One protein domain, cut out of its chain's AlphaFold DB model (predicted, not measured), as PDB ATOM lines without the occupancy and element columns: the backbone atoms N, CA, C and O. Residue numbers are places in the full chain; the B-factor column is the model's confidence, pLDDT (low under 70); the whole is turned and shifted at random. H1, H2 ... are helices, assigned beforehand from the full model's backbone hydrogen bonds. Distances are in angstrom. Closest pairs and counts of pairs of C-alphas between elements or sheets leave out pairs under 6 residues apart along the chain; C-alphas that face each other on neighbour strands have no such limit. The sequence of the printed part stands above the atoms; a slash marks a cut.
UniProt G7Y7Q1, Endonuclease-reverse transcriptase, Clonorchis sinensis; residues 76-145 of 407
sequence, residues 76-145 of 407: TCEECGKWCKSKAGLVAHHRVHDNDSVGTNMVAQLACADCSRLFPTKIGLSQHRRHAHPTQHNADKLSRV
ATOM      1  N   THR A  76      21.472  42.311 -73.939       78.88
ATOM      2  CA  THR A  76      22.012  42.841 -72.685       78.88
ATOM      3  C   THR A  76      21.191  44.040 -72.237       78.88
ATOM      4  O   THR A  76      20.848  44.892 -73.050       78.88
ATOM      5  N   CYS A  77      20.876  44.109 -70.947       83.12
ATOM      6  CA  CYS A  77      20.294  45.315 -70.366       83.12
ATOM      7  C   CYS A  77      21.340  46.429 -70.332       83.12
ATOM      8  O   CYS A  77      22.431  46.215 -69.810       83.12
ATOM      9  N   GLU A  78      21.018  47.596 -70.881       77.19
ATOM     10  CA  GLU A  78      21.929  48.749 -70.917       77.19
ATOM     11  C   GLU A  78      22.139  49.365 -69.522       77.19
ATOM     12  O   GLU A  78      23.186  49.944 -69.262       77.19
ATOM     13  N   GLU A  79      21.198  49.161 -68.595       74.06
ATOM     14  CA  GLU A  79      21.246  49.724 -67.238       74.06
ATOM     15  C   GLU A  79      22.108  48.901 -66.268       74.06
ATOM     16  O   GLU A  79      22.699  49.451 -65.343       74.06
ATOM     17  N   CYS A  80      22.218  47.580 -66.463       79.19
ATOM     18  CA  CYS A  80      22.989  46.721 -65.552       79.19
ATOM     19  C   CYS A  80      23.855  45.648 -66.231       79.19
ATOM     20  O   CYS A  80      24.373  44.751 -65.563       79.19
ATOM     21  N   GLY A  81      23.962  45.668 -67.560       79.00
ATOM     22  CA  GLY A  81      24.797  44.758 -68.350       79.00
ATOM     23  C   GLY A  81      24.354  43.290 -68.351       79.00
ATOM     24  O   GLY A  81      25.059  42.428 -68.878       79.00
ATOM     25  N   LYS A  82      23.200  42.954 -67.760       81.75
ATOM     26  CA  LYS A  82      22.785  41.558 -67.592       81.75
ATOM     27  C   LYS A  82      22.326  40.955 -68.913       81.75
ATOM     28  O   LYS A  82      21.446  41.487 -69.588       81.75
ATOM     29  N   TRP A  83      22.879  39.790 -69.241       83.38
ATOM     30  CA  TRP A  83      22.522  39.051 -70.444       83.38
ATOM     31  C   TRP A  83      21.190  38.308 -70.283       83.38
ATOM     32  O   TRP A  83      21.014  37.493 -69.371       83.38
ATOM     33  N   CYS A  84      20.253  38.573 -71.192       80.50
ATOM     34  CA  CYS A  84      18.945  37.937 -71.234       80.50
ATOM     35  C   CYS A  84      18.829  37.009 -72.450       80.50
ATOM     36  O   CYS A  84      19.174  37.363 -73.573       80.50
ATOM     37  N   LYS A  85      18.267  35.815 -72.223       79.12
ATOM     38  CA  LYS A  85      18.089  34.766 -73.247       79.12
ATOM     39  C   LYS A  85      17.027  35.098 -74.304       79.12
ATOM     40  O   LYS A  85      16.909  34.375 -75.285       79.12
ATOM     41  N   SER A  86      16.205  36.125 -74.080       82.69
ATOM     42  CA  SER A  86      15.128  36.524 -74.992       82.69
ATOM     43  C   SER A  86      14.685  37.968 -74.757       82.69
ATOM     44  O   SER A  86      14.863  38.514 -73.665       82.69
ATOM     45  N   LYS A  87      14.030  38.565 -75.761       81.81
ATOM     46  CA  LYS A  87      13.466  39.924 -75.679       81.81
ATOM     47  C   LYS A  87      12.378  40.035 -74.617       81.81
ATOM     48  O   LYS A  87      12.350  41.007 -73.874       81.81
ATOM     49  N   ALA A  88      11.547  39.003 -74.471       82.12
ATOM     50  CA  ALA A  88      10.580  38.922 -73.378       82.12
ATOM     51  C   ALA A  88      11.267  38.885 -71.998       82.12
ATOM     52  O   ALA A  88      10.781  39.506 -71.055       82.12
ATOM     53  N   GLY A  89      12.412  38.201 -71.888       83.06
ATOM     54  CA  GLY A  89      13.232  38.186 -70.677       83.06
ATOM     55  C   GLY A  89      13.833  39.553 -70.348       83.06
ATOM     56  O   GLY A  89      13.805  39.949 -69.188       83.06
ATOM     57  N   LEU A  90      14.300  40.291 -71.361       83.88
ATOM     58  CA  LEU A  90      14.826  41.648 -71.193       83.88
ATOM     59  C   LEU A  90      13.733  42.636 -70.750       83.88
ATOM     60  O   LEU A  90      13.915  43.361 -69.781       83.88
ATOM     61  N   VAL A  91      12.553  42.591 -71.377       82.75
ATOM     62  CA  VAL A  91      11.404  43.433 -70.991       82.75
ATOM     63  C   VAL A  91      10.925  43.123 -69.568       82.75
ATOM     64  O   VAL A  91      10.585  44.030 -68.815       82.75
ATOM     65  N   ALA A  92      10.905  41.849 -69.163       83.44
ATOM     66  CA  ALA A  92      10.591  41.480 -67.783       83.44
ATOM     67  C   ALA A  92      11.673  41.946 -66.796       83.44
ATOM     68  O   ALA A  92      11.358  42.270 -65.653       83.44
ATOM     69  N   HIS A  93      12.931  41.976 -67.231       84.50
ATOM     70  CA  HIS A  93      14.056  42.427 -66.429       84.50
ATOM     71  C   HIS A  93      14.082  43.949 -66.240       84.50
ATOM     72  O   HIS A  93      14.371  44.372 -65.127       84.50
ATOM     73  N   HIS A  94      13.704  44.752 -67.240       80.69
ATOM     74  CA  HIS A  94      13.606  46.217 -67.102       80.69
ATOM     75  C   HIS A  94      12.636  46.637 -65.989       80.69
ATOM     76  O   HIS A  94      12.892  47.591 -65.266       80.69
ATOM     77  N   ARG A  95      11.607  45.825 -65.717       80.25
ATOM     78  CA  ARG A  95      10.710  46.043 -64.571       80.25
ATOM     79  C   ARG A  95      11.432  45.999 -63.228       80.25
ATOM     80  O   ARG A  95      10.912  46.509 -62.247       80.25
ATOM     81  N   VAL A  96      12.585  45.337 -63.135       73.44
ATOM     82  CA  VAL A  96      13.394  45.338 -61.910       73.44
ATOM     83  C   VAL A  96      13.968  46.732 -61.675       73.44
ATOM     84  O   VAL A  96      13.931  47.180 -60.541       73.44
ATOM     85  N   HIS A  97      14.387  47.439 -62.724       73.25
ATOM     86  CA  HIS A  97      14.876  48.816 -62.632       73.25
ATOM     87  C   HIS A  97      13.748  49.830 -62.423       73.25
ATOM     88  O   HIS A  97      13.904  50.750 -61.625       73.25
ATOM     89  N   ASP A  98      12.570  49.613 -63.008       62.28
ATOM     90  CA  ASP A  98      11.384  50.431 -62.703       62.28
ATOM     91  C   ASP A  98      10.972  50.332 -61.220       62.28
ATOM     92  O   ASP A  98      10.449  51.283 -60.644       62.28
ATOM     93  N   ASN A  99      11.227  49.184 -60.577       54.06
ATOM     94  CA  ASN A  99      10.962  48.977 -59.149       54.06
ATOM     95  C   ASN A  99      12.110  49.439 -58.229       54.06
ATOM     96  O   ASN A  99      11.894  49.521 -57.021       54.06
ATOM     97  N   ASP A 100      13.299  49.713 -58.775       54.56
ATOM     98  CA  ASP A 100      14.513  50.067 -58.017       54.56
ATOM     99  C   ASP A 100      14.920  51.545 -58.216       54.56
ATOM    100  O   ASP A 100      15.605  52.123 -57.375       54.56
ATOM    101  N   SER A 101      14.453  52.204 -59.289       49.62
ATOM    102  CA  SER A 101      14.734  53.622 -59.584       49.62
ATOM    103  C   SER A 101      13.841  54.615 -58.824       49.62
ATOM    104  O   SER A 101      14.154  55.804 -58.774       49.62
ATOM    105  N   VAL A 102      12.781  54.151 -58.148       50.16
ATOM    106  CA  VAL A 102      11.942  54.986 -57.267       50.16
ATOM    107  C   VAL A 102      12.337  54.793 -55.793       50.16
ATOM    108  O   VAL A 102      11.609  54.194 -55.002       50.16
ATOM    109  N   GLY A 103      13.492  55.365 -55.428       42.94
ATOM    110  CA  GLY A 103      13.934  55.647 -54.052       42.94
ATOM    111  C   GLY A 103      14.475  54.428 -53.293       42.94
ATOM    112  O   GLY A 103      13.787  53.438 -53.092       42.94
ATOM    113  N   THR A 104      15.645  54.463 -52.656       46.78
ATOM    114  CA  THR A 104      15.879  55.172 -51.371       46.78
ATOM    115  C   THR A 104      14.632  55.660 -50.606       46.78
ATOM    116  O   THR A 104      14.694  56.616 -49.840       46.78
ATOM    117  N   ASN A 105      13.490  54.980 -50.732       47.94
ATOM    118  CA  ASN A 105      12.415  55.109 -49.772       47.94
ATOM    119  C   ASN A 105      12.944  54.506 -48.479       47.94
ATOM    120  O   ASN A 105      13.285  53.324 -48.427       47.94
ATOM    121  N   MET A 106      13.038  55.339 -47.448       50.47
ATOM    122  CA  MET A 106      13.100  54.930 -46.057       50.47
ATOM    123  C   MET A 106      12.023  53.855 -45.854       50.47
ATOM    124  O   MET A 106      10.850  54.164 -45.652       50.47
ATOM    125  N   VAL A 107      12.386  52.578 -46.013       57.19
ATOM    126  CA  VAL A 107      11.461  51.474 -45.785       57.19
ATOM    127  C   VAL A 107      11.157  51.575 -44.310       57.19
ATOM    128  O   VAL A 107      12.031  51.276 -43.499       57.19
ATOM    129  N   ALA A 108       9.967  52.074 -43.972       60.97
ATOM    130  CA  ALA A 108       9.488  52.128 -42.605       60.97
ATOM    131  C   ALA A 108       9.659  50.722 -42.030       60.97
ATOM    132  O   ALA A 108       8.926  49.792 -42.385       60.97
ATOM    133  N   GLN A 109      10.720  50.546 -41.243       73.88
ATOM    134  CA  GLN A 109      11.083  49.233 -40.763       73.88
ATOM    135  C   GLN A 109       9.995  48.816 -39.790       73.88
ATOM    136  O   GLN A 109       9.592  49.564 -38.900       73.88
ATOM    137  N   LEU A 110       9.472  47.620 -39.997       84.06
ATOM    138  CA  LEU A 110       8.352  47.138 -39.222       84.06
ATOM    139  C   LEU A 110       8.904  46.530 -37.944       84.06
ATOM    140  O   LEU A 110       9.540  45.474 -37.979       84.06
ATOM    141  N   ALA A 111       8.675  47.220 -36.833       91.06
ATOM    142  CA  ALA A 111       9.068  46.753 -35.519       91.06
ATOM    143  C   ALA A 111       8.166  45.604 -35.055       91.06
ATOM    144  O   ALA A 111       6.941  45.628 -35.211       91.06
ATOM    145  N   CYS A 112       8.773  44.590 -34.450       92.19
ATOM    146  CA  CYS A 112       8.039  43.595 -33.692       92.19
ATOM    147  C   CYS A 112       7.516  44.214 -32.394       92.19
ATOM    148  O   CYS A 112       8.302  44.702 -31.596       92.19
ATOM    149  N   ALA A 113       6.208  44.143 -32.149       88.31
ATOM    150  CA  ALA A 113       5.620  44.639 -30.902       88.31
ATOM    151  C   ALA A 113       6.092  43.860 -29.655       88.31
ATOM    152  O   ALA A 113       6.029  44.383 -28.551       88.31
ATOM    153  N   ASP A 114       6.567  42.623 -29.840       90.00
ATOM    154  CA  ASP A 114       6.927  41.705 -28.756       90.00
ATOM    155  C   ASP A 114       8.418  41.801 -28.351       90.00
ATOM    156  O   ASP A 114       8.778  41.432 -27.236       90.00
ATOM    157  N   CYS A 115       9.306  42.276 -29.239       91.88
ATOM    158  CA  CYS A 115      10.752  42.393 -28.964       91.88
ATOM    159  C   CYS A 115      11.471  43.559 -29.668       91.88
ATOM    160  O   CYS A 115      12.700  43.610 -29.692       91.88
ATOM    161  N   SER A 116      10.724  44.460 -30.304       87.75
ATOM    162  CA  SER A 116      11.207  45.681 -30.968       87.75
ATOM    163  C   SER A 116      12.219  45.487 -32.106       87.75
ATOM    164  O   SER A 116      12.746  46.465 -32.632       87.75
ATOM    165  N   ARG A 117      12.474  44.248 -32.555       88.50
ATOM    166  CA  ARG A 117      13.319  43.982 -33.730       88.50
ATOM    167  C   ARG A 117      12.690  44.535 -35.001       88.50
ATOM    168  O   ARG A 117      11.492  44.371 -35.231       88.50
ATOM    169  N   LEU A 118      13.529  45.136 -35.834       89.62
ATOM    170  CA  LEU A 118      13.136  45.818 -37.057       89.62
ATOM    171  C   LEU A 118      13.260  44.889 -38.267       89.62
ATOM    172  O   LEU A 118      14.256  44.183 -38.426       89.62
ATOM    173  N   PHE A 119      12.241  44.895 -39.124       89.31
ATOM    174  CA  PHE A 119      12.212  44.085 -40.338       89.31
ATOM    175  C   PHE A 119      11.906  44.948 -41.565       89.31
ATOM    176  O   PHE A 119      10.959  45.736 -41.532       89.31
ATOM    177  N   PRO A 120      12.622  44.752 -42.686       84.94
ATOM    178  CA  PRO A 120      12.376  45.500 -43.919       84.94
ATOM    179  C   PRO A 120      11.074  45.078 -44.619       84.94
ATOM    180  O   PRO A 120      10.609  45.753 -45.527       84.94
ATOM    181  N   THR A 121      10.463  43.949 -44.234       87.75
ATOM    182  CA  THR A 121       9.234  43.447 -44.871       87.75
ATOM    183  C   THR A 121       8.226  42.904 -43.858       87.75
ATOM    184  O   THR A 121       8.592  42.294 -42.849       87.75
ATOM    185  N   LYS A 122       6.925  43.041 -44.172       87.56
ATOM    186  CA  LYS A 122       5.816  42.449 -43.384       87.56
ATOM    187  C   LYS A 122       5.952  40.929 -43.268       87.56
ATOM    188  O   LYS A 122       5.596  40.337 -42.251       87.56
ATOM    189  N   ILE A 123       6.479  40.301 -44.319       89.88
ATOM    190  CA  ILE A 123       6.698  38.855 -44.393       89.88
ATOM    191  C   ILE A 123       7.785  38.438 -43.398       89.88
ATOM    192  O   ILE A 123       7.567  37.497 -42.633       89.88
ATOM    193  N   GLY A 124       8.915  39.156 -43.370       92.00
ATOM    194  CA  GLY A 124      10.000  38.922 -42.415       92.00
ATOM    195  C   GLY A 124       9.525  39.059 -40.971       92.00
ATOM    196  O   GLY A 124       9.725  38.144 -40.172       92.00
ATOM    197  N   LEU A 125       8.780  40.127 -40.670       93.19
ATOM    198  CA  LEU A 125       8.181  40.326 -39.349       93.19
ATOM    199  C   LEU A 125       7.228  39.180 -38.963       93.19
ATOM    200  O   LEU A 125       7.285  38.669 -37.845       93.19
ATOM    201  N   SER A 126       6.359  38.733 -39.878       91.50
ATOM    202  CA  SER A 126       5.433  37.631 -39.589       91.50
ATOM    203  C   SER A 126       6.151  36.305 -39.341       91.50
ATOM    204  O   SER A 126       5.688  35.536 -38.500       91.50
ATOM    205  N   GLN A 127       7.216  35.997 -40.083       93.88
ATOM    206  CA  GLN A 127       7.991  34.771 -39.867       93.88
ATOM    207  C   GLN A 127       8.724  34.826 -38.533       93.88
ATOM    208  O   GLN A 127       8.653  33.879 -37.755       93.88
ATOM    209  N   HIS A 128       9.348  35.962 -38.231       94.44
ATOM    210  CA  HIS A 128       9.973  36.184 -36.940       94.44
ATOM    211  C   HIS A 128       8.983  35.968 -35.786       94.44
ATOM    212  O   HIS A 128       9.268  35.164 -34.903       94.44
ATOM    213  N   ARG A 129       7.788  36.579 -35.830       93.38
ATOM    214  CA  ARG A 129       6.766  36.388 -34.785       93.38
ATOM    215  C   ARG A 129       6.348  34.923 -34.635       93.38
ATOM    216  O   ARG A 129       6.198  34.456 -33.518       93.38
ATOM    217  N   ARG A 130       6.226  34.164 -35.729       92.69
ATOM    218  CA  ARG A 130       5.893  32.724 -35.671       92.69
ATOM    219  C   ARG A 130       6.941  31.883 -34.944       92.69
ATOM    220  O   ARG A 130       6.573  30.898 -34.315       92.69
ATOM    221  N   HIS A 131       8.219  32.234 -35.069       92.50
ATOM    222  CA  HIS A 131       9.322  31.420 -34.553       92.50
ATOM    223  C   HIS A 131       9.857  31.902 -33.202       92.50
ATOM    224  O   HIS A 131      10.151  31.075 -32.347       92.50
ATOM    225  N   ALA A 132       9.972  33.214 -33.000       91.50
ATOM    226  CA  ALA A 132      10.485  33.807 -31.766       91.50
ATOM    227  C   ALA A 132       9.382  34.085 -30.730       91.50
ATOM    228  O   ALA A 132       9.652  34.077 -29.533       91.50
ATOM    229  N   HIS A 133       8.141  34.295 -31.183       92.50
ATOM    230  CA  HIS A 133       6.991  34.640 -30.339       92.50
ATOM    231  C   HIS A 133       5.770  33.754 -30.647       92.50
ATOM    232  O   HIS A 133       4.691  34.275 -30.942       92.50
ATOM    233  N   PRO A 134       5.897  32.409 -30.629       90.19
ATOM    234  CA  PRO A 134       4.822  31.509 -31.049       90.19
ATOM    235  C   PRO A 134       3.543  31.714 -30.229       90.19
ATOM    236  O   PRO A 134       2.448  31.710 -30.788       90.19
ATOM    237  N   THR A 135       3.668  31.964 -28.924       90.94
ATOM    238  CA  THR A 135       2.532  32.211 -28.030       90.94
ATOM    239  C   THR A 135       1.811  33.512 -28.380       90.94
ATOM    240  O   THR A 135       0.601  33.488 -28.602       90.94
ATOM    241  N   GLN A 136       2.532  34.632 -28.507       89.62
ATOM    242  CA  GLN A 136       1.939  35.927 -28.866       89.62
ATOM    243  C   GLN A 136       1.390  35.925 -30.296       89.62
ATOM    244  O   GLN A 136       0.319  36.469 -30.555       89.62
ATOM    245  N   HIS A 137       2.081  35.266 -31.232       90.44
ATOM    246  CA  HIS A 137       1.604  35.081 -32.599       90.44
ATOM    247  C   HIS A 137       0.285  34.309 -32.628       90.44
ATOM    248  O   HIS A 137      -0.651  34.723 -33.309       90.44
ATOM    249  N   ASN A 138       0.190  33.208 -31.880       88.00
ATOM    250  CA  ASN A 138      -1.030  32.413 -31.802       88.00
ATOM    251  C   ASN A 138      -2.158  33.179 -31.102       88.00
ATOM    252  O   ASN A 138      -3.286  33.135 -31.584       88.00
ATOM    253  N   ALA A 139      -1.872  33.931 -30.038       86.69
ATOM    254  CA  ALA A 139      -2.856  34.780 -29.364       86.69
ATOM    255  C   ALA A 139      -3.404  35.885 -30.287       86.69
ATOM    256  O   ALA A 139      -4.616  36.048 -30.393       86.69
ATOM    257  N   ASP A 140      -2.538  36.579 -31.033       85.56
ATOM    258  CA  ASP A 140      -2.925  37.575 -32.047       85.56
ATOM    259  C   ASP A 140      -3.696  36.938 -33.218       85.56
ATOM    260  O   ASP A 140      -4.607  37.529 -33.796       85.56
ATOM    261  N   LYS A 141      -3.377  35.690 -33.576       83.62
ATOM    262  CA  LYS A 141      -4.165  34.930 -34.553       83.62
ATOM    263  C   LYS A 141      -5.542  34.576 -34.004       83.62
ATOM    264  O   LYS A 141      -6.508  34.709 -34.748       83.62
ATOM    265  N   LEU A 142      -5.638  34.153 -32.746       80.69
ATOM    266  CA  LEU A 142      -6.903  33.822 -32.092       80.69
ATOM    267  C   LEU A 142      -7.784  35.061 -31.894       80.69
ATOM    268  O   LEU A 142      -8.979  34.971 -32.135       80.69
ATOM    269  N   SER A 143      -7.213  36.219 -31.556       77.19
ATOM    270  CA  SER A 143      -7.973  37.469 -31.405       77.19
ATOM    271  C   SER A 143      -8.514  38.006 -32.736       77.19
ATOM    272  O   SER A 143      -9.587  38.600 -32.780       77.19
ATOM    273  N   ARG A 144      -7.806  37.765 -33.849       76.94
ATOM    274  CA  ARG A 144      -8.263  38.120 -35.208       76.94
ATOM    275  C   ARG A 144      -9.275  37.137 -35.780       76.94
ATOM    276  O   ARG A 144      -9.998  37.482 -36.718       76.94
ATOM    277  N   VAL A 145      -9.328  35.914 -35.254       71.62
ATOM    278  CA  VAL A 145     -10.408  34.986 -35.569       71.62
ATOM    279  C   VAL A 145     -11.646  35.515 -34.858       71.62
ATOM    280  O   VAL A 145     -11.862  35.253 -33.679       71.62
TER     281      VAL A 145
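Overview. This is residues 76 to 145 of the 407 residues of the protein "Endonuclease-reverse transcriptase" of Clonorchis sinensis (UniProt G7Y7Q1). The model looks like a stretched dumbbell: H1 with the loop of residues 76 to 86 beside it makes a small lobe at one end, and a thin, long link leads to a second lobe at the other. That second lobe holds a folded-back loop, H2 and H3; H2 and H3 meet at a corner, and residues 139 to 145 stick out. The printed part has 70 residues with three named helices, in the order H1, H2, H3, and no named strand; the class is all helix, though under half of the residues, 34, are in named elements. The whole is extended, with a radius of gyration of the C-alphas of 18.9 A and spans of 50 by 24 by 19 A.

Along the chain. Find C-alpha 87 at (13.466, 39.924, -75.679); from there H1, residues 87 to 98, runs 16.8 A to C-alpha 98. Look next at C-alpha 122 at (5.816, 42.449, -43.384), where H2, residues 122 to 132, begins its 15.2 A. H3, residues 134 to 144, also measures 15.2 A and ends at C-alpha 144, (-8.263, 38.120, -35.208).

Arrangement. H1 is apart from H2 and from H3. H2 and H3 touch only at the corner by their tight link; look at the C-alphas of Arg 129 and His 137, their closest, 5.8 A apart. Their lines stand at a steep tilt of 55 degrees, opposite ways. Before H2, residues 110 to 111 make a short antiparallel pairing with residues 118 to 119. In H2 and H3 every O i to N i+4 pair is within hydrogen-bond range; in H1, 5 of 8 are.

Size, cuts and confidence. The C-alphas of Thr 76 and Ser 143, the two farthest apart, are 51.3 A from each other. The printed part has no cut. The link from H1 to H2 is long, with 23 residues, and residues 98 to 105, of which 98 belongs to H1, stand free. Mean pLDDT of the printed part is 80.0; look for values under 70 at residues 98 to 108.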